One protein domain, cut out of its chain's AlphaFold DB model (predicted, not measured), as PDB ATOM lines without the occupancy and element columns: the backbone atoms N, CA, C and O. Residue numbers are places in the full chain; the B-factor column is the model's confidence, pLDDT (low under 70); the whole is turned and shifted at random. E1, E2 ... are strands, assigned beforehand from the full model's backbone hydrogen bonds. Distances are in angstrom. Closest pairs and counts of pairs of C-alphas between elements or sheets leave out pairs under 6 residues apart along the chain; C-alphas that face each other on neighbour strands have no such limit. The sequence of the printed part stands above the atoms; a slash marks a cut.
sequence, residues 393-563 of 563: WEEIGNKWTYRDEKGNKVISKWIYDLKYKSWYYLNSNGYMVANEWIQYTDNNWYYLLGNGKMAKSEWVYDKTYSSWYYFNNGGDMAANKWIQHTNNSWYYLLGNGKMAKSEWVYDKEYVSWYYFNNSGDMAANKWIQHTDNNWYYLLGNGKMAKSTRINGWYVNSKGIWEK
ATOM      1  N   TRP A 393      54.699 184.994 202.429       94.50
ATOM      2  CA  TRP A 393      53.941 186.245 202.483       94.50
ATOM      3  C   TRP A 393      52.447 186.045 202.771       94.50
ATOM      4  O   TRP A 393      51.760 185.283 202.093       94.50
ATOM      5  N   GLU A 394      51.929 186.809 203.730       94.31
ATOM      6  CA  GLU A 394      50.519 186.853 204.117       94.31
ATOM      7  C   GLU A 394      50.059 188.318 204.218       94.31
ATOM      8  O   GLU A 394      50.558 189.080 205.051       94.31
ATOM      9  N   GLU A 395      49.118 188.728 203.365       94.44
ATOM     10  CA  GLU A 395      48.495 190.055 203.421       94.44
ATOM     11  C   GLU A 395      47.328 190.079 204.416       94.44
ATOM     12  O   GLU A 395      46.437 189.231 204.376       94.44
ATOM     13  N   ILE A 396      47.329 191.069 205.314       90.00
ATOM     14  CA  ILE A 396      46.314 191.256 206.353       90.00
ATOM     15  C   ILE A 396      45.934 192.739 206.391       90.00
ATOM     16  O   ILE A 396      46.714 193.573 206.846       90.00
ATOM     17  N   GLY A 397      44.733 193.078 205.912       86.94
ATOM     18  CA  GLY A 397      44.209 194.450 205.956       86.94
ATOM     19  C   GLY A 397      45.076 195.468 205.202       86.94
ATOM     20  O   GLY A 397      45.434 196.498 205.772       86.94
ATOM     21  N   ASN A 398      45.443 195.161 203.949       90.56
ATOM     22  CA  ASN A 398      46.330 195.978 203.103       90.56
ATOM     23  C   ASN A 398      47.726 196.219 203.729       90.56
ATOM     24  O   ASN A 398      48.368 197.246 203.502       90.56
ATOM     25  N   LYS A 399      48.198 195.277 204.556       94.25
ATOM     26  CA  LYS A 399      49.568 195.228 205.078       94.25
ATOM     27  C   LYS A 399      50.146 193.838 204.880       94.25
ATOM     28  O   LYS A 399      49.561 192.844 205.308       94.25
ATOM     29  N   TRP A 400      51.329 193.775 204.287       96.38
ATOM     30  CA  TRP A 400      52.045 192.524 204.076       96.38
ATOM     31  C   TRP A 400      52.788 192.103 205.342       96.38
ATOM     32  O   TRP A 400      53.443 192.917 205.989       96.38
ATOM     33  N   THR A 401      52.675 190.829 205.693       96.12
ATOM     34  CA  THR A 401      53.400 190.162 206.782       96.12
ATOM     35  C   THR A 401      54.126 188.941 206.219       96.12
ATOM     36  O   THR A 401      53.793 188.481 205.126       96.12
ATOM     37  N   TYR A 402      55.116 188.407 206.935       93.81
ATOM     38  CA  TYR A 402      55.856 187.222 206.493       93.81
ATOM     39  C   TYR A 402      55.932 186.169 207.598       93.81
ATOM     40  O   TYR A 402      56.132 186.507 208.768       93.81
ATOM     41  N   ARG A 403      55.812 184.895 207.218       92.75
ATOM     42  CA  ARG A 403      55.987 183.729 208.087       92.75
ATOM     43  C   ARG A 403      57.226 182.934 207.695       92.75
ATOM     44  O   ARG A 403      57.435 182.654 206.517       92.75
ATOM     45  N   ASP A 404      58.035 182.570 208.684       86.69
ATOM     46  CA  ASP A 404      59.201 181.709 208.481       86.69
ATOM     47  C   ASP A 404      58.802 180.271 208.087       86.69
ATOM     48  O   ASP A 404      57.624 179.919 208.034       86.69
ATOM     49  N   GLU A 405      59.798 179.422 207.830       86.69
ATOM     50  CA  GLU A 405      59.631 178.004 207.458       86.69
ATOM     51  C   GLU A 405      58.886 177.160 208.514       86.69
ATOM     52  O   GLU A 405      58.471 176.038 208.235       86.69
ATOM     53  N   LYS A 406      58.709 177.693 209.729       86.19
ATOM     54  CA  LYS A 406      58.018 177.069 210.865       86.19
ATOM     55  C   LYS A 406      56.646 177.715 211.128       86.19
ATOM     56  O   LYS A 406      55.984 177.356 212.097       86.19
ATOM     57  N   GLY A 407      56.216 178.663 210.287       86.81
ATOM     58  CA  GLY A 407      54.947 179.388 210.402       86.81
ATOM     59  C   GLY A 407      54.965 180.595 211.352       86.81
ATOM     60  O   GLY A 407      53.931 181.258 211.507       86.81
ATOM     61  N   ASN A 408      56.107 180.915 211.974       89.06
ATOM     62  CA  ASN A 408      56.232 182.035 212.910       89.06
ATOM     63  C   ASN A 408      56.221 183.365 212.159       89.06
ATOM     64  O   ASN A 408      56.948 183.542 211.181       89.06
ATOM     65  N   LYS A 409      55.462 184.342 212.660       91.62
ATOM     66  CA  LYS A 409      55.458 185.704 212.118       91.62
ATOM     67  C   LYS A 409      56.814 186.385 212.351       91.62
ATOM     68  O   LYS A 409      57.262 186.505 213.490       91.62
ATOM     69  N   VAL A 410      57.439 186.869 211.282       89.50
ATOM     70  CA  VAL A 410      58.716 187.596 211.329       89.50
ATOM     71  C   VAL A 410      58.487 189.055 211.735       89.50
ATOM     72  O   VAL A 410      57.592 189.719 211.213       89.50
ATOM     73  N   ILE A 411      59.313 189.551 212.661       91.06
ATOM     74  CA  ILE A 411      59.285 190.921 213.200       91.06
ATOM     75  C   ILE A 411      60.706 191.497 213.297       91.06
ATOM     76  O   ILE A 411      61.661 190.740 213.476       91.06
ATOM     77  N   SER A 412      60.833 192.822 213.209       85.88
ATOM     78  CA  SER A 412      62.076 193.611 213.357       85.88
ATOM     79  C   SER A 412      63.291 193.105 212.557       85.88
ATOM     80  O   SER A 412      64.427 193.230 213.018       85.88
ATOM     81  N   LYS A 413      63.088 192.504 211.378       87.88
ATOM     82  CA  LYS A 413      64.118 191.700 210.701       87.88
ATOM     83  C   LYS A 413      64.068 191.806 209.176       87.88
ATOM     84  O   LYS A 413      62.994 191.859 208.577       87.88
ATOM     85  N   TRP A 414      65.250 191.759 208.563       89.56
ATOM     86  CA  TRP A 414      65.440 191.556 207.128       89.56
ATOM     87  C   TRP A 414      65.100 190.123 206.691       89.56
ATOM     88  O   TRP A 414      65.516 189.147 207.319       89.56
ATOM     89  N   ILE A 415      64.407 189.997 205.562       91.25
ATOM     90  CA  ILE A 415      64.212 188.736 204.834       91.25
ATOM     91  C   ILE A 415      64.669 188.895 203.385       91.25
ATOM     92  O   ILE A 415      64.496 189.961 202.791       91.25
ATOM     93  N   TYR A 416      65.232 187.835 202.807       87.81
ATOM     94  CA  TYR A 416      65.544 187.777 201.383       87.81
ATOM     95  C   TYR A 416      64.539 186.873 200.680       87.81
ATOM     96  O   TYR A 416      64.491 185.671 200.936       87.81
ATOM     97  N   ASP A 417      63.739 187.448 199.789       82.12
ATOM     98  CA  ASP A 417      62.772 186.691 199.008       82.12
ATOM     99  C   ASP A 417      63.442 186.116 197.749       82.12
ATOM    100  O   ASP A 417      63.946 186.855 196.897       82.12
ATOM    101  N   LEU A 418      63.431 184.786 197.618       79.88
ATOM    102  CA  LEU A 418      64.038 184.065 196.493       79.88
ATOM    103  C   LEU A 418      63.255 184.204 195.174       79.88
ATOM    104  O   LEU A 418      63.863 184.157 194.101       79.88
ATOM    105  N   LYS A 419      61.931 184.399 195.235       82.75
ATOM    106  CA  LYS A 419      61.042 184.576 194.073       82.75
ATOM    107  C   LYS A 419      61.229 185.966 193.465       82.75
ATOM    108  O   LYS A 419      61.358 186.100 192.250       82.75
ATOM    109  N   TYR A 420      61.286 186.997 194.304       81.75
ATOM    110  CA  TYR A 420      61.446 188.393 193.894       81.75
ATOM    111  C   TYR A 420      62.906 188.858 193.833       81.75
ATOM    112  O   TYR A 420      63.152 189.949 193.310       81.75
ATOM    113  N   LYS A 421      63.852 188.044 194.329       83.31
ATOM    114  CA  LYS A 421      65.309 188.286 194.372       83.31
ATOM    115  C   LYS A 421      65.640 189.637 195.004       83.31
ATOM    116  O   LYS A 421      66.301 190.489 194.411       83.31
ATOM    117  N   SER A 422      65.070 189.896 196.178       88.12
ATOM    118  CA  SER A 422      65.149 191.201 196.843       88.12
ATOM    119  C   SER A 422      65.048 191.061 198.356       88.12
ATOM    120  O   SER A 422      64.392 190.151 198.860       88.12
ATOM    121  N   TRP A 423      65.698 191.980 199.067       92.50
ATOM    122  CA  TRP A 423      65.545 192.122 200.511       92.50
ATOM    123  C   TRP A 423      64.294 192.938 200.837       92.50
ATOM    124  O   TRP A 423      63.962 193.872 200.108       92.50
ATOM    125  N   TYR A 424      63.634 192.592 201.937       95.25
ATOM    126  CA  TYR A 424      62.488 193.292 202.514       95.25
ATOM    127  C   TYR A 424      62.689 193.376 204.030       95.25
ATOM    128  O   TYR A 424      63.288 192.470 204.616       95.25
ATOM    129  N   TYR A 425      62.174 194.420 204.678       94.88
ATOM    130  CA  TYR A 425      62.247 194.568 206.134       94.88
ATOM    131  C   TYR A 425      60.854 194.483 206.768       94.88
ATOM    132  O   TYR A 425      59.919 195.147 206.315       94.88
ATOM    133  N   LEU A 426      60.720 193.672 207.821       95.06
ATOM    134  CA  LEU A 426      59.528 193.618 208.667       95.06
ATOM    135  C   LEU A 426      59.781 194.459 209.921       95.06
ATOM    136  O   LEU A 426      60.761 194.222 210.623       95.06
ATOM    137  N   ASN A 427      58.887 195.396 210.243       90.88
ATOM    138  CA  ASN A 427      58.979 196.198 211.468       90.88
ATOM    139  C   ASN A 427      58.606 195.398 212.735       90.88
ATOM    140  O   ASN A 427      58.315 194.201 212.677       90.88
ATOM    141  N   SER A 428      58.597 196.049 213.901       92.88
ATOM    142  CA  SER A 428      58.273 195.430 215.200       92.88
ATOM    143  C   SER A 428      56.872 194.816 215.283       92.88
ATOM    144  O   SER A 428      56.666 193.849 216.011       92.88
ATOM    145  N   ASN A 429      55.924 195.314 214.487       90.75
ATOM    146  CA  ASN A 429      54.581 194.745 214.358       90.75
ATOM    147  C   ASN A 429      54.509 193.625 213.300       90.75
ATOM    148  O   ASN A 429      53.433 193.082 213.043       90.75
ATOM    149  N   GLY A 430      55.636 193.283 212.669       92.38
ATOM    150  CA  GLY A 430      55.760 192.307 211.587       92.38
ATOM    151  C   GLY A 430      55.069 192.707 210.291       92.38
ATOM    152  O   GLY A 430      54.631 191.825 209.555       92.38
ATOM    153  N   TYR A 431      54.928 194.010 210.038       95.81
ATOM    154  CA  TYR A 431      54.474 194.533 208.752       95.81
ATOM    155  C   TYR A 431      55.670 194.913 207.877       95.81
ATOM    156  O   TYR A 431      56.663 195.447 208.376       95.81
ATOM    157  N   MET A 432      55.549 194.664 206.577       97.31
ATOM    158  CA  MET A 432      56.497 195.090 205.553       97.31
ATOM    159  C   MET A 432      56.621 196.613 205.532       97.31
ATOM    160  O   MET A 432      55.618 197.324 205.467       97.31
ATOM    161  N   VAL A 433      57.857 197.096 205.569       96.75
ATOM    162  CA  VAL A 433      58.208 198.516 205.477       96.75
ATOM    163  C   VAL A 433      58.334 198.931 204.007       96.75
ATOM    164  O   VAL A 433      58.880 198.173 203.207       96.75
ATOM    165  N   ALA A 434      57.817 200.108 203.638       96.81
ATOM    166  CA  ALA A 434      57.807 200.620 202.262       96.81
ATOM    167  C   ALA A 434      57.721 202.160 202.222       96.81
ATOM    168  O   ALA A 434      56.951 202.758 202.966       96.81
ATOM    169  N   ASN A 435      58.463 202.789 201.306       95.38
ATOM    170  CA  ASN A 435      58.744 204.236 201.237       95.38
ATOM    171  C   ASN A 435      59.420 204.825 202.494       95.38
ATOM    172  O   ASN A 435      59.262 206.009 202.790       95.38
ATOM    173  N   GLU A 436      60.178 204.012 203.228       96.31
ATOM    174  CA  GLU A 436      60.733 204.359 204.541       96.31
ATOM    175  C   GLU A 436      62.228 204.025 204.636       96.31
ATOM    176  O   GLU A 436      62.728 203.077 204.019       96.31
ATOM    177  N   TRP A 437      62.930 204.811 205.454       95.62
ATOM    178  CA  TRP A 437      64.331 204.604 205.807       95.62
ATOM    179  C   TRP A 437      64.472 203.631 206.977       95.62
ATOM    180  O   TRP A 437      63.801 203.780 207.996       95.62
ATOM    181  N   ILE A 438      65.421 202.704 206.872       92.19
ATOM    182  CA  ILE A 438      65.867 201.847 207.972       92.19
ATOM    183  C   ILE A 438      67.353 202.108 208.206       92.19
ATOM    184  O   ILE A 438      68.186 201.802 207.353       92.19
ATOM    185  N   GLN A 439      67.691 202.657 209.373       87.44
ATOM    186  CA  GLN A 439      69.048 202.545 209.902       87.44
ATOM    187  C   GLN A 439      69.189 201.180 210.571       87.44
ATOM    188  O   GLN A 439      68.288 200.756 211.297       87.44
ATOM    189  N   TYR A 440      70.305 200.494 210.332       75.94
ATOM    190  CA  TYR A 440      70.531 199.159 210.877       75.94
ATOM    191  C   TYR A 440      71.705 199.100 211.869       75.94
ATOM    192  O   TYR A 440      72.385 200.096 212.113       75.94
ATOM    193  N   THR A 441      71.933 197.938 212.492       70.69
ATOM    194  CA  THR A 441      72.900 197.754 213.596       70.69
ATOM    195  C   THR A 441      74.368 197.961 213.208       70.69
ATOM    196  O   THR A 441      75.232 198.000 214.077       70.69
ATOM    197  N   ASP A 442      74.668 198.081 211.916       69.56
ATOM    198  CA  ASP A 442      75.982 198.455 211.380       69.56
ATOM    199  C   ASP A 442      76.138 199.980 211.170       69.56
ATOM    200  O   ASP A 442      77.164 200.436 210.667       69.56
ATOM    201  N   ASN A 443      75.135 200.760 211.592       78.12
ATOM    202  CA  ASN A 443      74.937 202.198 211.384       78.12
ATOM    203  C   ASN A 443      74.719 202.640 209.926       78.12
ATOM    204  O   ASN A 443      74.570 203.844 209.692       78.12
ATOM    205  N   ASN A 444      74.645 201.717 208.960       85.81
ATOM    206  CA  ASN A 444      74.318 202.064 207.581       85.81
ATOM    207  C   ASN A 444      72.820 202.363 207.429       85.81
ATOM    208  O   ASN A 444      71.971 201.866 208.174       85.81
ATOM    209  N   TRP A 445      72.515 203.195 206.434       93.12
ATOM    210  CA  TRP A 445      71.156 203.565 206.062       93.12
ATOM    211  C   TRP A 445      70.721 202.813 204.809       93.12
ATOM    212  O   TRP A 445      71.445 202.770 203.813       93.12
ATOM    213  N   TYR A 446      69.516 202.266 204.875       94.62
ATOM    214  CA  TYR A 446      68.828 201.526 203.828       94.62
ATOM    215  C   TYR A 446      67.477 202.194 203.561       94.62
ATOM    216  O   TYR A 446      66.923 202.854 204.441       94.62
ATOM    217  N   TYR A 447      66.918 202.001 202.368       97.94
ATOM    218  CA  TYR A 447      65.586 202.495 202.023       97.94
ATOM    219  C   TYR A 447      64.755 201.384 201.392       97.94
ATOM    220  O   TYR A 447      65.241 200.653 200.524       97.94
ATOM    221  N   LEU A 448      63.503 201.260 201.824       97.94
ATOM    222  CA  LEU A 448      62.537 200.345 201.234       97.94
ATOM    223  C   LEU A 448      61.686 201.129 200.235       97.94
ATOM    224  O   LEU A 448      61.024 202.096 200.596       97.94
ATOM    225  N   LEU A 449      61.682 200.699 198.979       97.94
ATOM    226  CA  LEU A 449      60.862 201.243 197.900       97.94
ATOM    227  C   LEU A 449      59.361 201.057 198.191       97.94
ATOM    228  O   LEU A 449      58.965 200.290 199.068       97.94
ATOM    229  N   GLY A 450      58.492 201.705 197.412       95.38
ATOM    230  CA  GLY A 450      57.034 201.623 197.600       95.38
ATOM    231  C   GLY A 450      56.401 200.240 197.393       95.38
ATOM    232  O   GLY A 450      55.234 200.057 197.719       95.38
ATOM    233  N   ASN A 451      57.160 199.261 196.895       94.44
ATOM    234  CA  ASN A 451      56.781 197.844 196.809       94.44
ATOM    235  C   ASN A 451      57.437 196.974 197.907       94.44
ATOM    236  O   ASN A 451      57.445 195.750 197.797       94.44
ATOM    237  N   GLY A 452      58.036 197.600 198.925       96.56
ATOM    238  CA  GLY A 452      58.715 196.958 200.053       96.56
ATOM    239  C   GLY A 452      60.119 196.420 199.775       96.56
ATOM    240  O   GLY A 452      60.772 195.947 200.702       96.56
ATOM    241  N   LYS A 453      60.611 196.485 198.530       97.25
ATOM    242  CA  LYS A 453      61.971 196.043 198.191       97.25
ATOM    243  C   LYS A 453      63.014 197.038 198.689       97.25
ATOM    244  O   LYS A 453      62.865 198.237 198.490       97.25
ATOM    245  N   MET A 454      64.110 196.541 199.245       97.69
ATOM    246  CA  MET A 454      65.311 197.330 199.517       97.69
ATOM    247  C   MET A 454      65.894 197.894 198.216       97.69
ATOM    248  O   MET A 454      66.179 197.127 197.293       97.69
ATOM    249  N   ALA A 455      66.112 199.208 198.173       96.81
ATOM    250  CA  ALA A 455      66.778 199.879 197.062       96.81
ATOM    251  C   ALA A 455      68.226 199.379 196.903       96.81
ATOM    252  O   ALA A 455      68.949 199.227 197.891       96.81
ATOM    253  N   LYS A 456      68.669 199.107 195.671       91.31
ATOM    254  CA  LYS A 456      69.990 198.527 195.385       91.31
ATOM    255  C   LYS A 456      70.514 198.911 193.999       91.31
ATOM    256  O   LYS A 456      69.920 198.568 192.983       91.31
ATOM    257  N   SER A 457      71.713 199.500 193.957       88.56
ATOM    258  CA  SER A 457      72.364 199.989 192.725       88.56
ATOM    259  C   SER A 457      71.502 200.990 191.937       88.56
ATOM    260  O   SER A 457      71.527 201.007 190.708       88.56
ATOM    261  N   GLU A 458      70.721 201.810 192.644       94.25
ATOM    262  CA  GLU A 458      69.693 202.673 192.059       94.25
ATOM    263  C   GLU A 458      69.596 204.039 192.750       94.25
ATOM    264  O   GLU A 458      70.065 204.233 193.877       94.25
ATOM    265  N   TRP A 459      68.975 204.986 192.045       97.06
ATOM    266  CA  TRP A 459      68.659 206.326 192.533       97.06
ATOM    267  C   TRP A 459      67.233 206.375 193.083       97.06
ATOM    268  O   TRP A 459      66.291 205.972 192.404       97.06
ATOM    269  N   VAL A 460      67.062 206.943 194.276       98.12
ATOM    270  CA  VAL A 460      65.758 207.149 194.923       98.12
ATOM    271  C   VAL A 460      65.580 208.629 195.241       98.12
ATOM    272  O   VAL A 460      66.491 209.270 195.765       98.12
ATOM    273  N   TYR A 461      64.399 209.173 194.949       97.69
ATOM    274  CA  TYR A 461      64.021 210.523 195.354       97.69
ATOM    275  C   TYR A 461      63.151 210.470 196.607       97.69
ATOM    276  O   TYR A 461      61.996 210.043 196.541       97.69
ATOM    277  N   ASP A 462      63.680 210.943 197.735       96.44
ATOM    278  CA  ASP A 462      62.869 211.134 198.933       96.44
ATOM    279  C   ASP A 462      62.230 212.527 198.902       96.44
ATOM    280  O   ASP A 462      62.908 213.557 198.984       96.44
ATOM    281  N   LYS A 463      60.898 212.543 198.816       94.31
ATOM    282  CA  LYS A 463      60.070 213.755 198.852       94.31
ATOM    283  C   LYS A 463      60.199 214.494 200.188       94.31
ATOM    284  O   LYS A 463      60.239 215.721 200.187       94.31
ATOM    285  N   THR A 464      60.339 213.762 201.296       94.69
ATOM    286  CA  THR A 464      60.445 214.279 202.674       94.69
ATOM    287  C   THR A 464      61.634 215.220 202.822       94.69
ATOM    288  O   THR A 464      61.511 216.327 203.334       94.69
ATOM    289  N   TYR A 465      62.785 214.806 202.288       94.50
ATOM    290  CA  TYR A 465      64.001 215.616 202.245       94.50
ATOM    291  C   TYR A 465      64.167 216.393 200.932       94.50
ATOM    292  O   TYR A 465      65.177 217.083 200.760       94.50
ATOM    293  N   SER A 466      63.211 216.259 200.004       96.06
ATOM    294  CA  SER A 466      63.206 216.802 198.638       96.06
ATOM    295  C   SER A 466      64.511 216.561 197.861       96.06
ATOM    296  O   SER A 466      64.932 217.393 197.055       96.06
ATOM    297  N   SER A 467      65.173 215.429 198.118       97.75
ATOM    298  CA  SER A 467      66.550 215.137 197.692       97.75
ATOM    299  C   SER A 467      66.661 213.772 197.013       97.75
ATOM    300  O   SER A 467      65.959 212.828 197.374       97.75
ATOM    301  N   TRP A 468      67.582 213.664 196.056       98.25
ATOM    302  CA  TRP A 468      68.007 212.378 195.503       98.25
ATOM    303  C   TRP A 468      69.062 211.726 196.398       98.25
ATOM    304  O   TRP A 468      69.912 212.412 196.964       98.25
ATOM    305  N   TYR A 469      69.013 210.401 196.469       98.50
ATOM    306  CA  TYR A 469      69.946 209.524 197.167       98.50
ATOM    307  C   TYR A 469      70.306 208.359 196.239       98.50
ATOM    308  O   TYR A 469      69.506 207.983 195.380       98.50
ATOM    309  N   TYR A 470      71.485 207.766 196.416       97.56
ATOM    310  CA  TYR A 470      71.904 206.576 195.670       97.56
ATOM    311  C   TYR A 470      72.220 205.426 196.623       97.56
ATOM    312  O   TYR A 470      72.873 205.634 197.647       97.56
ATOM    313  N   PHE A 471      71.817 204.208 196.267       95.06
ATOM    314  CA  PHE A 471      72.070 203.005 197.061       95.06
ATOM    315  C   PHE A 471      73.079 202.096 196.366       95.06
ATOM    316  O   PHE A 471      72.975 201.802 195.178       95.06
ATOM    317  N   ASN A 472      74.091 201.644 197.105       86.31
ATOM    318  CA  ASN A 472      75.148 200.780 196.591       86.31
ATOM    319  C   ASN A 472      74.619 199.362 196.284       86.31
ATOM    320  O   ASN A 472      73.507 198.985 196.647       86.31
ATOM    321  N   ASN A 473      75.452 198.516 195.670       84.62
ATOM    322  CA  ASN A 473      75.103 197.117 195.362       84.62
ATOM    323  C   ASN A 473      74.852 196.234 196.612       84.62
ATOM    324  O   ASN A 473      74.323 195.124 196.492       84.62
ATOM    325  N   GLY A 474      75.232 196.712 197.803       79.38
ATOM    326  CA  GLY A 474      74.898 196.104 199.094       79.38
ATOM    327  C   GLY A 474      73.575 196.584 199.706       79.38
ATOM    328  O   GLY A 474      73.202 196.083 200.757       79.38
ATOM    329  N   GLY A 475      72.882 197.541 199.079       88.62
ATOM    330  CA  GLY A 475      71.721 198.234 199.652       88.62
ATOM    331  C   GLY A 475      72.069 199.404 200.574       88.62
ATOM    332  O   GLY A 475      71.192 200.187 200.911       88.62
ATOM    333  N   ASP A 476      73.342 199.551 200.951       90.62
ATOM    334  CA  ASP A 476      73.826 200.652 201.782       90.62
ATOM    335  C   ASP A 476      73.828 202.000 201.028       90.62
ATOM    336  O   ASP A 476      74.286 202.084 199.885       90.62
ATOM    337  N   MET A 477      73.324 203.062 201.664       96.44
ATOM    338  CA  MET A 477      73.304 204.428 201.126       96.44
ATOM    339  C   MET A 477      74.720 204.933 200.801       96.44
ATOM    340  O   MET A 477      75.648 204.838 201.605       96.44
ATOM    341  N   ALA A 478      74.894 205.532 199.624       93.44
ATOM    342  CA  ALA A 478      76.121 206.216 199.242       93.44
ATOM    343  C   ALA A 478      76.246 207.580 199.942       93.44
ATOM    344  O   ALA A 478      75.340 208.399 199.856       93.44
ATOM    345  N   ALA A 479      77.397 207.846 200.564       95.38
ATOM    346  CA  ALA A 479      77.749 209.138 201.158       95.38
ATOM    347  C   ALA A 479      79.249 209.437 200.978       95.38
ATOM    348  O   ALA A 479      80.061 208.512 200.902       95.38
ATOM    349  N   ASN A 480      79.608 210.724 200.914       91.62
ATOM    350  CA  ASN A 480      80.955 211.245 200.617       91.62
ATOM    351  C   ASN A 480      81.615 210.613 199.373       91.62
ATOM    352  O   ASN A 480      82.792 210.245 199.412       91.62
ATOM    353  N   LYS A 481      80.865 210.418 198.278       94.75
ATOM    354  CA  LYS A 481      81.388 209.706 197.098       94.75
ATOM    355  C   LYS A 481      80.757 210.105 195.770       94.75
ATOM    356  O   LYS A 481      79.574 210.426 195.681       94.75
ATOM    357  N   TRP A 482      81.559 209.940 194.723       95.88
ATOM    358  CA  TRP A 482      81.144 210.009 193.328       95.88
ATOM    359  C   TRP A 482      80.288 208.811 192.906       95.88
ATOM    360  O   TRP A 482      80.558 207.668 193.293       95.88
ATOM    361  N   ILE A 483      79.309 209.077 192.042       95.25
ATOM    362  CA  ILE A 483      78.558 208.096 191.255       95.25
ATOM    363  C   ILE A 483      78.538 208.570 189.802       95.25
ATOM    364  O   ILE A 483      78.168 209.707 189.515       95.25
ATOM    365  N   GLN A 484      78.930 207.692 188.879       93.56
ATOM    366  CA  GLN A 484      78.759 207.920 187.448       93.56
ATOM    367  C   GLN A 484      77.421 207.326 187.003       93.56
ATOM    368  O   GLN A 484      77.099 206.189 187.347       93.56
ATOM    369  N   HIS A 485      76.648 208.089 186.240       84.75
ATOM    370  CA  HIS A 485      75.391 207.644 185.650       84.75
ATOM    371  C   HIS A 485      75.604 207.129 184.214       84.75
ATOM    372  O   HIS A 485      76.637 207.379 183.590       84.75
ATOM    373  N   THR A 486      74.628 206.400 183.668       84.19
ATOM    374  CA  THR A 486      74.735 205.692 182.373       84.19
ATOM    375  C   THR A 486      74.940 206.609 181.164       84.19
ATOM    376  O   THR A 486      75.456 206.170 180.141       84.19
ATOM    377  N   ASN A 487      74.603 207.893 181.287       83.62
ATOM    378  CA  ASN A 487      74.850 208.944 180.295       83.62
ATOM    379  C   ASN A 487      76.239 209.611 180.438       83.62
ATOM    380  O   ASN A 487      76.439 210.718 179.947       83.62
ATOM    381  N   ASN A 488      77.181 208.973 181.143       87.88
ATOM    382  CA  ASN A 488      78.509 209.477 181.522       87.88
ATOM    383  C   ASN A 488      78.541 210.709 182.453       87.88
ATOM    384  O   ASN A 488      79.636 211.097 182.867       87.88
ATOM    385  N   SER A 489      77.397 211.291 182.836       93.44
ATOM    386  CA  SER A 489      77.337 212.362 183.840       93.44
ATOM    387  C   SER A 489      77.828 211.874 185.205       93.44
ATOM    388  O   SER A 489      77.532 210.752 185.626       93.44
ATOM    389  N   TRP A 490      78.547 212.742 185.915       97.25
ATOM    390  CA  TRP A 490      79.038 212.490 187.268       97.25
ATOM    391  C   TRP A 490      78.203 213.239 188.300       97.25
ATOM    392  O   TRP A 490      77.892 214.409 188.110       97.25
ATOM    393  N   TYR A 491      77.890 212.561 189.397       98.12
ATOM    394  CA  TYR A 491      77.135 213.063 190.541       98.12
ATOM    395  C   TYR A 491      77.945 212.796 191.814       98.12
ATOM    396  O   TYR A 491      78.775 211.881 191.841       98.12
ATOM    397  N   TYR A 492      77.688 213.548 192.882       98.31
ATOM    398  CA  TYR A 492      78.320 213.334 194.185       98.31
ATOM    399  C   TYR A 492      77.265 213.251 195.285       98.31
ATOM    400  O   TYR A 492      76.334 214.053 195.312       98.31
ATOM    401  N   LEU A 493      77.414 212.284 196.191       98.38
ATOM    402  CA  LEU A 493      76.595 212.173 197.392       98.38
ATOM    403  C   LEU A 493      77.373 212.759 198.569       98.38
ATOM    404  O   LEU A 493      78.486 212.322 198.865       98.38
ATOM    405  N   LEU A 494      76.771 213.738 199.236       97.88
ATOM    406  CA  LEU A 494      77.289 214.442 200.406       97.88
ATOM    407  C   LEU A 494      77.418 213.507 201.624       97.88
ATOM    408  O   LEU A 494      77.023 212.341 201.594       97.88
ATOM    409  N   GLY A 495      77.950 214.015 202.739       93.25
ATOM    410  CA  GLY A 495      78.136 213.225 203.966       93.25
ATOM    411  C   GLY A 495      76.849 212.733 204.637       93.25
ATOM    412  O   GLY A 495      76.895 211.781 205.406       93.25
ATOM    413  N   ASN A 496      75.703 213.334 204.306       90.62
ATOM    414  CA  ASN A 496      74.360 212.902 204.711       90.62
ATOM    415  C   ASN A 496      73.639 212.079 203.618       90.62
ATOM    416  O   ASN A 496      72.426 211.900 203.682       90.62
ATOM    417  N   GLY A 497      74.366 211.641 202.586       96.50
ATOM    418  CA  GLY A 497      73.866 210.844 201.465       96.50
ATOM    419  C   GLY A 497      73.042 211.588 200.414       96.50
ATOM    420  O   GLY A 497      72.717 210.996 199.386       96.50
ATOM    421  N   LYS A 498      72.728 212.874 200.618       98.50
ATOM    422  CA  LYS A 498      72.031 213.688 199.613       98.50
ATOM    423  C   LYS A 498      72.911 213.923 198.390       98.50
ATOM    424  O   LYS A 498      74.099 214.201 198.523       98.50
ATOM    425  N   MET A 499      72.315 213.882 197.206       98.56
ATOM    426  CA  MET A 499      72.937 214.335 195.965       98.56
ATOM    427  C   MET A 499      73.233 215.838 196.028       98.56
ATOM    428  O   MET A 499      72.321 216.626 196.282       98.56
ATOM    429  N   ALA A 500      74.480 216.218 195.751       98.62
ATOM    430  CA  ALA A 500      74.886 217.612 195.629       98.62
ATOM    431  C   ALA A 500      74.145 218.298 194.466       98.62
ATOM    432  O   ALA A 500      74.025 217.723 193.381       98.62
ATOM    433  N   LYS A 501      73.627 219.514 194.675       97.75
ATOM    434  CA  LYS A 501      72.772 220.214 193.705       97.75
ATOM    435  C   LYS A 501      72.866 221.738 193.850       97.75
ATOM    436  O   LYS A 501      72.495 222.283 194.884       97.75
ATOM    437  N   SER A 502      73.252 222.434 192.777       96.12
ATOM    438  CA  SER A 502      73.472 223.896 192.768       96.12
ATOM    439  C   SER A 502      74.492 224.370 193.819       96.12
ATOM    440  O   SER A 502      74.332 225.437 194.409       96.12
ATOM    441  N   GLU A 503      75.526 223.568 194.082       97.62
ATOM    442  CA  GLU A 503      76.459 223.781 195.194       97.62
ATOM    443  C   GLU A 503      77.913 223.430 194.848       97.62
ATOM    444  O   GLU A 503      78.198 222.688 193.901       97.62
ATOM    445  N   TRP A 504      78.834 223.963 195.652       97.69
ATOM    446  CA  TRP A 504      80.262 223.650 195.610       97.69
ATOM    447  C   TRP A 504      80.603 222.538 196.606       97.69
ATOM    448  O   TRP A 504      80.311 222.654 197.794       97.69
ATOM    449  N   VAL A 505      81.311 221.506 196.148       98.19
ATOM    450  CA  VAL A 505      81.837 220.419 196.990       98.19
ATOM    451  C   VAL A 505      83.359 220.408 196.915       98.19
ATOM    452  O   VAL A 505      83.939 220.462 195.828       98.19
ATOM    453  N   TYR A 506      84.021 220.313 198.070       97.25
ATOM    454  CA  TYR A 506      85.461 220.085 198.144       97.25
ATOM    455  C   TYR A 506      85.757 218.600 198.332       97.25
ATOM    456  O   TYR A 506      85.503 218.035 199.398       97.25
ATOM    457  N   ASP A 507      86.340 217.977 197.312       92.44
ATOM    458  CA  ASP A 507      86.816 216.606 197.412       92.44
ATOM    459  C   ASP A 507      88.216 216.578 198.052       92.44
ATOM    460  O   ASP A 507      89.160 217.214 197.571       92.44
ATOM    461  N   LYS A 508      88.341 215.825 199.150       90.88
ATOM    462  CA  LYS A 508      89.587 215.655 199.911       90.88
ATOM    463  C   LYS A 508      90.535 214.612 199.304       90.88
ATOM    464  O   LYS A 508      91.734 214.731 199.523       90.88
ATOM    465  N   GLU A 509      90.032 213.630 198.552       91.31
ATOM    466  CA  GLU A 509      90.847 212.651 197.815       91.31
ATOM    467  C   GLU A 509      91.490 213.321 196.595       91.31
ATOM    468  O   GLU A 509      92.688 213.176 196.355       91.31
ATOM    469  N   TYR A 510      90.720 214.135 195.865       90.56
ATOM    470  CA  TYR A 510      91.225 214.863 194.698       90.56
ATOM    471  C   TYR A 510      91.821 216.240 195.009       90.56
ATOM    472  O   TYR A 510      92.373 216.858 194.094       90.56
ATOM    473  N   VAL A 511      91.747 216.712 196.259       94.69
ATOM    474  CA  VAL A 511      92.282 218.006 196.731       94.69
ATOM    475  C   VAL A 511      91.793 219.155 195.834       94.69
ATOM    476  O   VAL A 511      92.571 219.912 195.245       94.69
ATOM    477  N   SER A 512      90.484 219.212 195.575       96.50
ATOM    478  CA  SER A 512      89.906 220.103 194.558       96.50
ATOM    479  C   SER A 512      88.443 220.440 194.825       96.50
ATOM    480  O   SER A 512      87.687 219.623 195.339       96.50
ATOM    481  N   TRP A 513      88.050 221.652 194.431       98.00
ATOM    482  CA  TRP A 513      86.651 222.072 194.385       98.00
ATOM    483  C   TRP A 513      85.997 221.627 193.076       98.00
ATOM    484  O   TRP A 513      86.634 221.661 192.021       98.00
ATOM    485  N   TYR A 514      84.725 221.261 193.170       98.50
ATOM    486  CA  TYR A 514      83.835 220.869 192.081       98.50
ATOM    487  C   TYR A 514      82.494 221.581 192.274       98.50
ATOM    488  O   TYR A 514      82.085 221.805 193.413       98.50
ATOM    489  N   TYR A 515      81.799 221.916 191.188       98.44
ATOM    490  CA  TYR A 515      80.459 222.511 191.243       98.44
ATOM    491  C   TYR A 515      79.427 221.568 190.624       98.44
ATOM    492  O   TYR A 515      79.697 220.954 189.591       98.44
ATOM    493  N   PHE A 516      78.239 221.485 191.221       98.19
ATOM    494  CA  PHE A 516      77.129 220.672 190.723       98.19
ATOM    495  C   PHE A 516      75.989 221.563 190.239       98.19
ATOM    496  O   PHE A 516      75.560 222.484 190.929       98.19
ATOM    497  N   ASN A 517      75.497 221.298 189.030       97.06
ATOM    498  CA  ASN A 517      74.413 222.050 188.408       97.06
ATOM    499  C   ASN A 517      73.068 221.798 189.129       97.06
ATOM    500  O   ASN A 517      72.944 220.930 189.993       97.06
ATOM    501  N   ASN A 518      72.017 222.526 188.739       96.06
ATOM    502  CA  ASN A 518      70.671 222.350 189.307       96.06
ATOM    503  C   ASN A 518      70.031 220.979 188.994       96.06
ATOM    504  O   ASN A 518      69.066 220.602 189.654       96.06
ATOM    505  N   SER A 519      70.564 220.212 188.040       95.06
ATOM    506  CA  SER A 519      70.151 218.820 187.799       95.06
ATOM    507  C   SER A 519      70.974 217.796 188.601       95.06
ATOM    508  O   SER A 519      70.694 216.606 188.521       95.06
ATOM    509  N   GLY A 520      71.954 218.245 189.398       97.12
ATOM    510  CA  GLY A 520      72.832 217.404 190.221       97.12
ATOM    511  C   GLY A 520      74.097 216.897 189.524       97.12
ATOM    512  O   GLY A 520      74.944 216.284 190.166       97.12
ATOM    513  N   ASP A 521      74.245 217.152 188.226       97.62
ATOM    514  CA  ASP A 521      75.408 216.764 187.436       97.62
ATOM    515  C   ASP A 521      76.596 217.722 187.644       97.62
ATOM    516  O   ASP A 521      76.441 218.934 187.808       97.62
ATOM    517  N   MET A 522      77.806 217.167 187.621       98.44
ATOM    518  CA  MET A 522      79.066 217.893 187.757       98.44
ATOM    519  C   MET A 522      79.295 218.853 186.581       98.44
ATOM    520  O   MET A 522      79.368 218.441 185.422       98.44
ATOM    521  N   ALA A 523      79.499 220.131 186.885       98.25
ATOM    522  CA  ALA A 523      79.905 221.139 185.916       98.25
ATOM    523  C   ALA A 523      81.335 220.888 185.407       98.25
ATOM    524  O   ALA A 523      82.265 220.728 186.194       98.25
ATOM    525  N   ALA A 524      81.518 220.918 184.086       97.69
ATOM    526  CA  ALA A 524      82.813 220.800 183.416       97.69
ATOM    527  C   ALA A 524      82.846 221.659 182.140       97.69
ATOM    528  O   ALA A 524      81.805 221.897 181.528       97.69
ATOM    529  N   ASN A 525      84.040 222.110 181.744       96.69
ATOM    530  CA  ASN A 525      84.290 223.008 180.604       96.69
ATOM    531  C   ASN A 525      83.413 224.276 180.583       96.69
ATOM    532  O   ASN A 525      82.938 224.699 179.529       96.69
ATOM    533  N   LYS A 526      83.159 224.878 181.751       97.38
ATOM    534  CA  LYS A 526      82.268 226.040 181.870       97.38
ATOM    535  C   LYS A 526      82.671 226.994 182.983       97.38
ATOM    536  O   LYS A 526      83.208 226.588 184.012       97.38
ATOM    537  N   TRP A 527      82.334 228.260 182.777       97.38
ATOM    538  CA  TRP A 527      82.319 229.271 183.823       97.38
ATOM    539  C   TRP A 527      81.083 229.104 184.722       97.38
ATOM    540  O   TRP A 527      80.005 228.725 184.258       97.38
ATOM    541  N   ILE A 528      81.254 229.398 186.007       97.12
ATOM    542  CA  ILE A 528      80.212 229.515 187.027       97.12
ATOM    543  C   ILE A 528      80.432 230.848 187.742       97.12
ATOM    544  O   ILE A 528      81.523 231.099 188.252       97.12
ATOM    545  N   GLN A 529      79.397 231.685 187.791       95.62
ATOM    546  CA  GLN A 529      79.344 232.797 188.733       95.62
ATOM    547  C   GLN A 529      78.817 232.271 190.068       95.62
ATOM    548  O   GLN A 529      77.843 231.515 190.092       95.62
ATOM    549  N   HIS A 530      79.461 232.643 191.168       91.62
ATOM    550  CA  HIS A 530      79.016 232.298 192.514       91.62
ATOM    551  C   HIS A 530      78.296 233.485 193.183       91.62
ATOM    552  O   HIS A 530      78.225 234.586 192.635       91.62
ATOM    553  N   THR A 531      77.695 233.258 194.353       91.75
ATOM    554  CA  THR A 531      76.828 234.226 195.057       91.75
ATOM    555  C   THR A 531      77.570 235.434 195.632       91.75
ATOM    556  O   THR A 531      76.940 236.397 196.053       91.75
ATOM    557  N   ASP A 532      78.900 235.404 195.628       90.81
ATOM    558  CA  ASP A 532      79.798 236.527 195.914       90.81
ATOM    559  C   ASP A 532      80.109 237.385 194.665       90.81
ATOM    560  O   ASP A 532      80.939 238.289 194.719       90.81
ATOM    561  N   ASN A 533      79.431 237.109 193.542       93.25
ATOM    562  CA  ASN A 533      79.636 237.653 192.196       93.25
ATOM    563  C   ASN A 533      80.959 237.265 191.512       93.25
ATOM    564  O   ASN A 533      81.148 237.634 190.348       93.25
ATOM    565  N   ASN A 534      81.835 236.491 192.163       95.56
ATOM    566  CA  ASN A 534      83.080 236.023 191.559       95.56
ATOM    567  C   ASN A 534      82.814 234.946 190.499       95.56
ATOM    568  O   ASN A 534      81.882 234.144 190.602       95.56
ATOM    569  N   TRP A 535      83.673 234.913 189.479       97.06
ATOM    570  CA  TRP A 535      83.623 233.924 188.406       97.06
ATOM    571  C   TRP A 535      84.727 232.880 188.567       97.06
ATOM    572  O   TRP A 535      85.889 233.217 188.781       97.06
ATOM    573  N   TYR A 536      84.351 231.613 188.408       97.69
ATOM    574  CA  TYR A 536      85.213 230.443 188.549       97.69
ATOM    575  C   TYR A 536      85.076 229.553 187.314       97.69
ATOM    576  O   TYR A 536      83.971 229.379 186.799       97.69
ATOM    577  N   TYR A 537      86.172 228.953 186.845       98.12
ATOM    578  CA  TYR A 537      86.127 228.014 185.719       98.12
ATOM    579  C   TYR A 537      86.266 226.565 186.182       98.12
ATOM    580  O   TYR A 537      87.160 226.237 186.963       98.12
ATOM    581  N   LEU A 538      85.409 225.691 185.661       98.38
ATOM    582  CA  LEU A 538      85.453 224.250 185.881       98.38
ATOM    583  C   LEU A 538      86.087 223.595 184.649       98.38
ATOM    584  O   LEU A 538      85.576 223.715 183.534       98.38
ATOM    585  N   LEU A 539      87.208 222.902 184.850       97.81
ATOM    586  CA  LEU A 539      87.960 222.195 183.809       97.81
ATOM    587  C   LEU A 539      87.168 220.996 183.247       97.81
ATOM    588  O   LEU A 539      86.130 220.608 183.777       97.81
ATOM    589  N   GLY A 540      87.671 220.361 182.184       95.56
ATOM    590  CA  GLY A 540      87.011 219.206 181.551       95.56
ATOM    591  C   GLY A 540      86.892 217.950 182.426       95.56
ATOM    592  O   GLY A 540      86.100 217.067 182.121       95.56
ATOM    593  N   ASN A 541      87.637 217.885 183.531       94.12
ATOM    594  CA  ASN A 541      87.518 216.865 184.579       94.12
ATOM    595  C   ASN A 541      86.719 217.356 185.807       94.12
ATOM    596  O   ASN A 541      86.822 216.761 186.877       94.12
ATOM    597  N   GLY A 542      85.994 218.471 185.677       97.44
ATOM    598  CA  GLY A 542      85.181 219.094 186.722       97.44
ATOM    599  C   GLY A 542      85.943 219.815 187.832       97.44
ATOM    600  O   GLY A 542      85.311 220.437 188.680       97.44
ATOM    601  N   LYS A 543      87.282 219.780 187.848       98.25
ATOM    602  CA  LYS A 543      88.067 220.508 188.853       98.25
ATOM    603  C   LYS A 543      88.000 222.013 188.616       98.25
ATOM    604  O   LYS A 543      88.208 222.475 187.495       98.25
ATOM    605  N   MET A 544      87.808 222.781 189.683       98.31
ATOM    606  CA  MET A 544      87.962 224.232 189.664       98.31
ATOM    607  C   MET A 544      89.402 224.623 189.306       98.31
ATOM    608  O   MET A 544      90.358 224.187 189.954       98.31
ATOM    609  N   ALA A 545      89.552 225.456 188.280       98.00
ATOM    610  CA  ALA A 545      90.830 225.996 187.843       98.00
ATOM    611  C   ALA A 545      91.416 226.972 188.881       98.00
ATOM    612  O   ALA A 545      90.685 227.683 189.570       98.00
ATOM    613  N   LYS A 546      92.750 227.005 188.987       97.25
ATOM    614  CA  LYS A 546      93.523 227.896 189.867       97.25
ATOM    615  C   LYS A 546      94.865 228.237 189.225       97.25
ATOM    616  O   LYS A 546      95.433 227.387 188.542       97.25
ATOM    617  N   SER A 547      95.375 229.437 189.491       96.69
ATOM    618  CA  SER A 547      96.693 229.937 189.059       96.69
ATOM    619  C   SER A 547      97.008 229.689 187.574       96.69
ATOM    620  O   SER A 547      98.120 229.287 187.235       96.69
ATOM    621  N   THR A 548      96.038 229.875 186.677       96.62
ATOM    622  CA  THR A 548      96.153 229.468 185.264       96.62
ATOM    623  C   THR A 548      95.361 230.380 184.325       96.62
ATOM    624  O   THR A 548      94.559 231.193 184.782       96.62
ATOM    625  N   ARG A 549      95.575 230.262 183.007       95.75
ATOM    626  CA  ARG A 549      94.787 230.972 181.989       95.75
ATOM    627  C   ARG A 549      93.802 230.043 181.284       95.75
ATOM    628  O   ARG A 549      94.169 228.956 180.850       95.75
ATOM    629  N   ILE A 550      92.571 230.517 181.124       96.06
ATOM    630  CA  ILE A 550      91.466 229.857 180.428       96.06
ATOM    631  C   ILE A 550      91.021 230.779 179.290       96.06
ATOM    632  O   ILE A 550      90.437 231.829 179.540       96.06
ATOM    633  N   ASN A 551      91.293 230.401 178.038       90.69
ATOM    634  CA  ASN A 551      90.903 231.162 176.840       90.69
ATOM    635  C   ASN A 551      91.280 232.664 176.914       90.69
ATOM    636  O   ASN A 551      90.479 233.534 176.590       90.69
ATOM    637  N   GLY A 552      92.497 232.957 177.389       91.94
ATOM    638  CA  GLY A 552      93.021 234.312 177.609       91.94
ATOM    639  C   GLY A 552      92.867 234.812 179.051       91.94
ATOM    640  O   GLY A 552      93.842 235.296 179.629       91.94
ATOM    641  N   TRP A 553      91.692 234.627 179.654       94.00
ATOM    642  CA  TRP A 553      91.352 235.065 181.016       94.00
ATOM    643  C   TRP A 553      92.213 234.379 182.083       94.00
ATOM    644  O   TRP A 553      92.489 233.187 181.964       94.00
ATOM    645  N   TYR A 554      92.628 235.092 183.131       96.31
ATOM    646  CA  TYR A 554      93.403 234.513 184.237       96.31
ATOM    647  C   TYR A 554      92.501 234.162 185.427       96.31
ATOM    648  O   TYR A 554      91.593 234.918 185.758       96.31
ATOM    649  N   VAL A 555      92.761 233.027 186.081       97.31
ATOM    650  CA  VAL A 555      92.207 232.699 187.403       97.31
ATOM    651  C   VAL A 555      93.335 232.572 188.418       97.31
ATOM    652  O   VAL A 555      94.319 231.865 188.185       97.31
ATOM    653  N   ASN A 556      93.184 233.243 189.556       97.12
ATOM    654  CA  ASN A 556      94.214 233.335 190.589       97.12
ATOM    655  C   ASN A 556      94.324 232.069 191.459       97.12
ATOM    656  O   ASN A 556      93.681 231.045 191.211       97.12
ATOM    657  N   SER A 557      95.134 232.119 192.518       95.75
ATOM    658  CA  SER A 557      95.349 230.993 193.447       95.75
ATOM    659  C   SER A 557      94.101 230.569 194.240       95.75
ATOM    660  O   SER A 557      94.019 229.425 194.705       95.75
ATOM    661  N   LYS A 558      93.097 231.447 194.356       95.12
ATOM    662  CA  LYS A 558      91.774 231.132 194.918       95.12
ATOM    663  C   LYS A 558      90.829 230.528 193.867       95.12
ATOM    664  O   LYS A 558      89.859 229.883 194.251       95.12
ATOM    665  N   GLY A 559      91.149 230.660 192.578       96.31
ATOM    666  CA  GLY A 559      90.334 230.241 191.431       96.31
ATOM    667  C   GLY A 559      89.387 231.321 190.904       96.31
ATOM    668  O   GLY A 559      88.601 231.044 190.002       96.31
ATOM    669  N   ILE A 560      89.474 232.533 191.457       96.81
ATOM    670  CA  ILE A 560      88.676 233.694 191.055       96.81
ATOM    671  C   ILE A 560      89.260 234.269 189.762       96.81
ATOM    672  O   ILE A 560      90.481 234.412 189.649       96.81
ATOM    673  N   TRP A 561      88.393 234.596 188.807       96.31
ATOM    674  CA  TRP A 561      88.730 235.338 187.593       96.31
ATOM    675  C   TRP A 561      89.248 236.747 187.906       96.31
ATOM    676  O   TRP A 561      88.603 237.509 188.625       96.31
ATOM    677  N   GLU A 562      90.382 237.103 187.308       91.62
ATOM    678  CA  GLU A 562      90.933 238.458 187.306       91.62
ATOM    679  C   GLU A 562      90.917 239.025 185.875       91.62
ATOM    680  O   GLU A 562      91.175 238.308 184.898       91.62
ATOM    681  N   LYS A 563      90.548 240.306 185.768       78.62
ATOM    682  CA  LYS A 563      90.293 241.028 184.513       78.62
ATOM    683  C   LYS A 563      91.571 241.601 183.902       78.62
ATOM    684  O   LYS A 563      92.312 242.270 184.650       78.62
TER     685      LYS A 563
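AT A GLANCE: This is residues 393 to 563 of the 563 residues of the protein "YSIRK-type signal peptide-containing protein" of Helcococcus ovis (UniProt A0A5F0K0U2). With little regular structure, this is a rod-like solenoid: eight two-stranded hairpins, E1-E2 through E15-E16, follow one another along it. The 171 printed residues, all strand by class, hold 16 named strands with 67 residues, under half; each hairpin is an antiparallel sheet. It is loose, radius of gyration of the C-alphas 21.8 A, spanning 75 by 28 by 24 A.

IN THESE COORDINATES: Find C-alpha 393 at (53.941, 186.245, 202.483), where E1, 393-395, begins; then come E2, 400-403; E3, 413-417; E4, 422-426; E5, 436-439; E6, 445-448; E7, 458-462; E8, 467-471; E9, 481-484; E10, 490-493; E11, 503-507; E12, 512-516, 13.4 A from first to last C-alpha; E13, 526-529; E14, 535-538; E15, 548-550; and E16, 553-555, which ends with C-alpha 555 at (92.207, 232.699, 187.403).

HOW THE PARTS SIT: Look across hairpin E7 and E8: N 460 and O 469 are within hydrogen-bond range, 2.9 A. The closest C-alphas of E8 and E10, Tyr 469 and Leu 493, are 7.2 A apart.

THE WHOLE: The farthest C-alphas, Lys 406 and Lys 563, are 76.3 A apart. The printed part has no cut; residue 442 has pLDDT under 70.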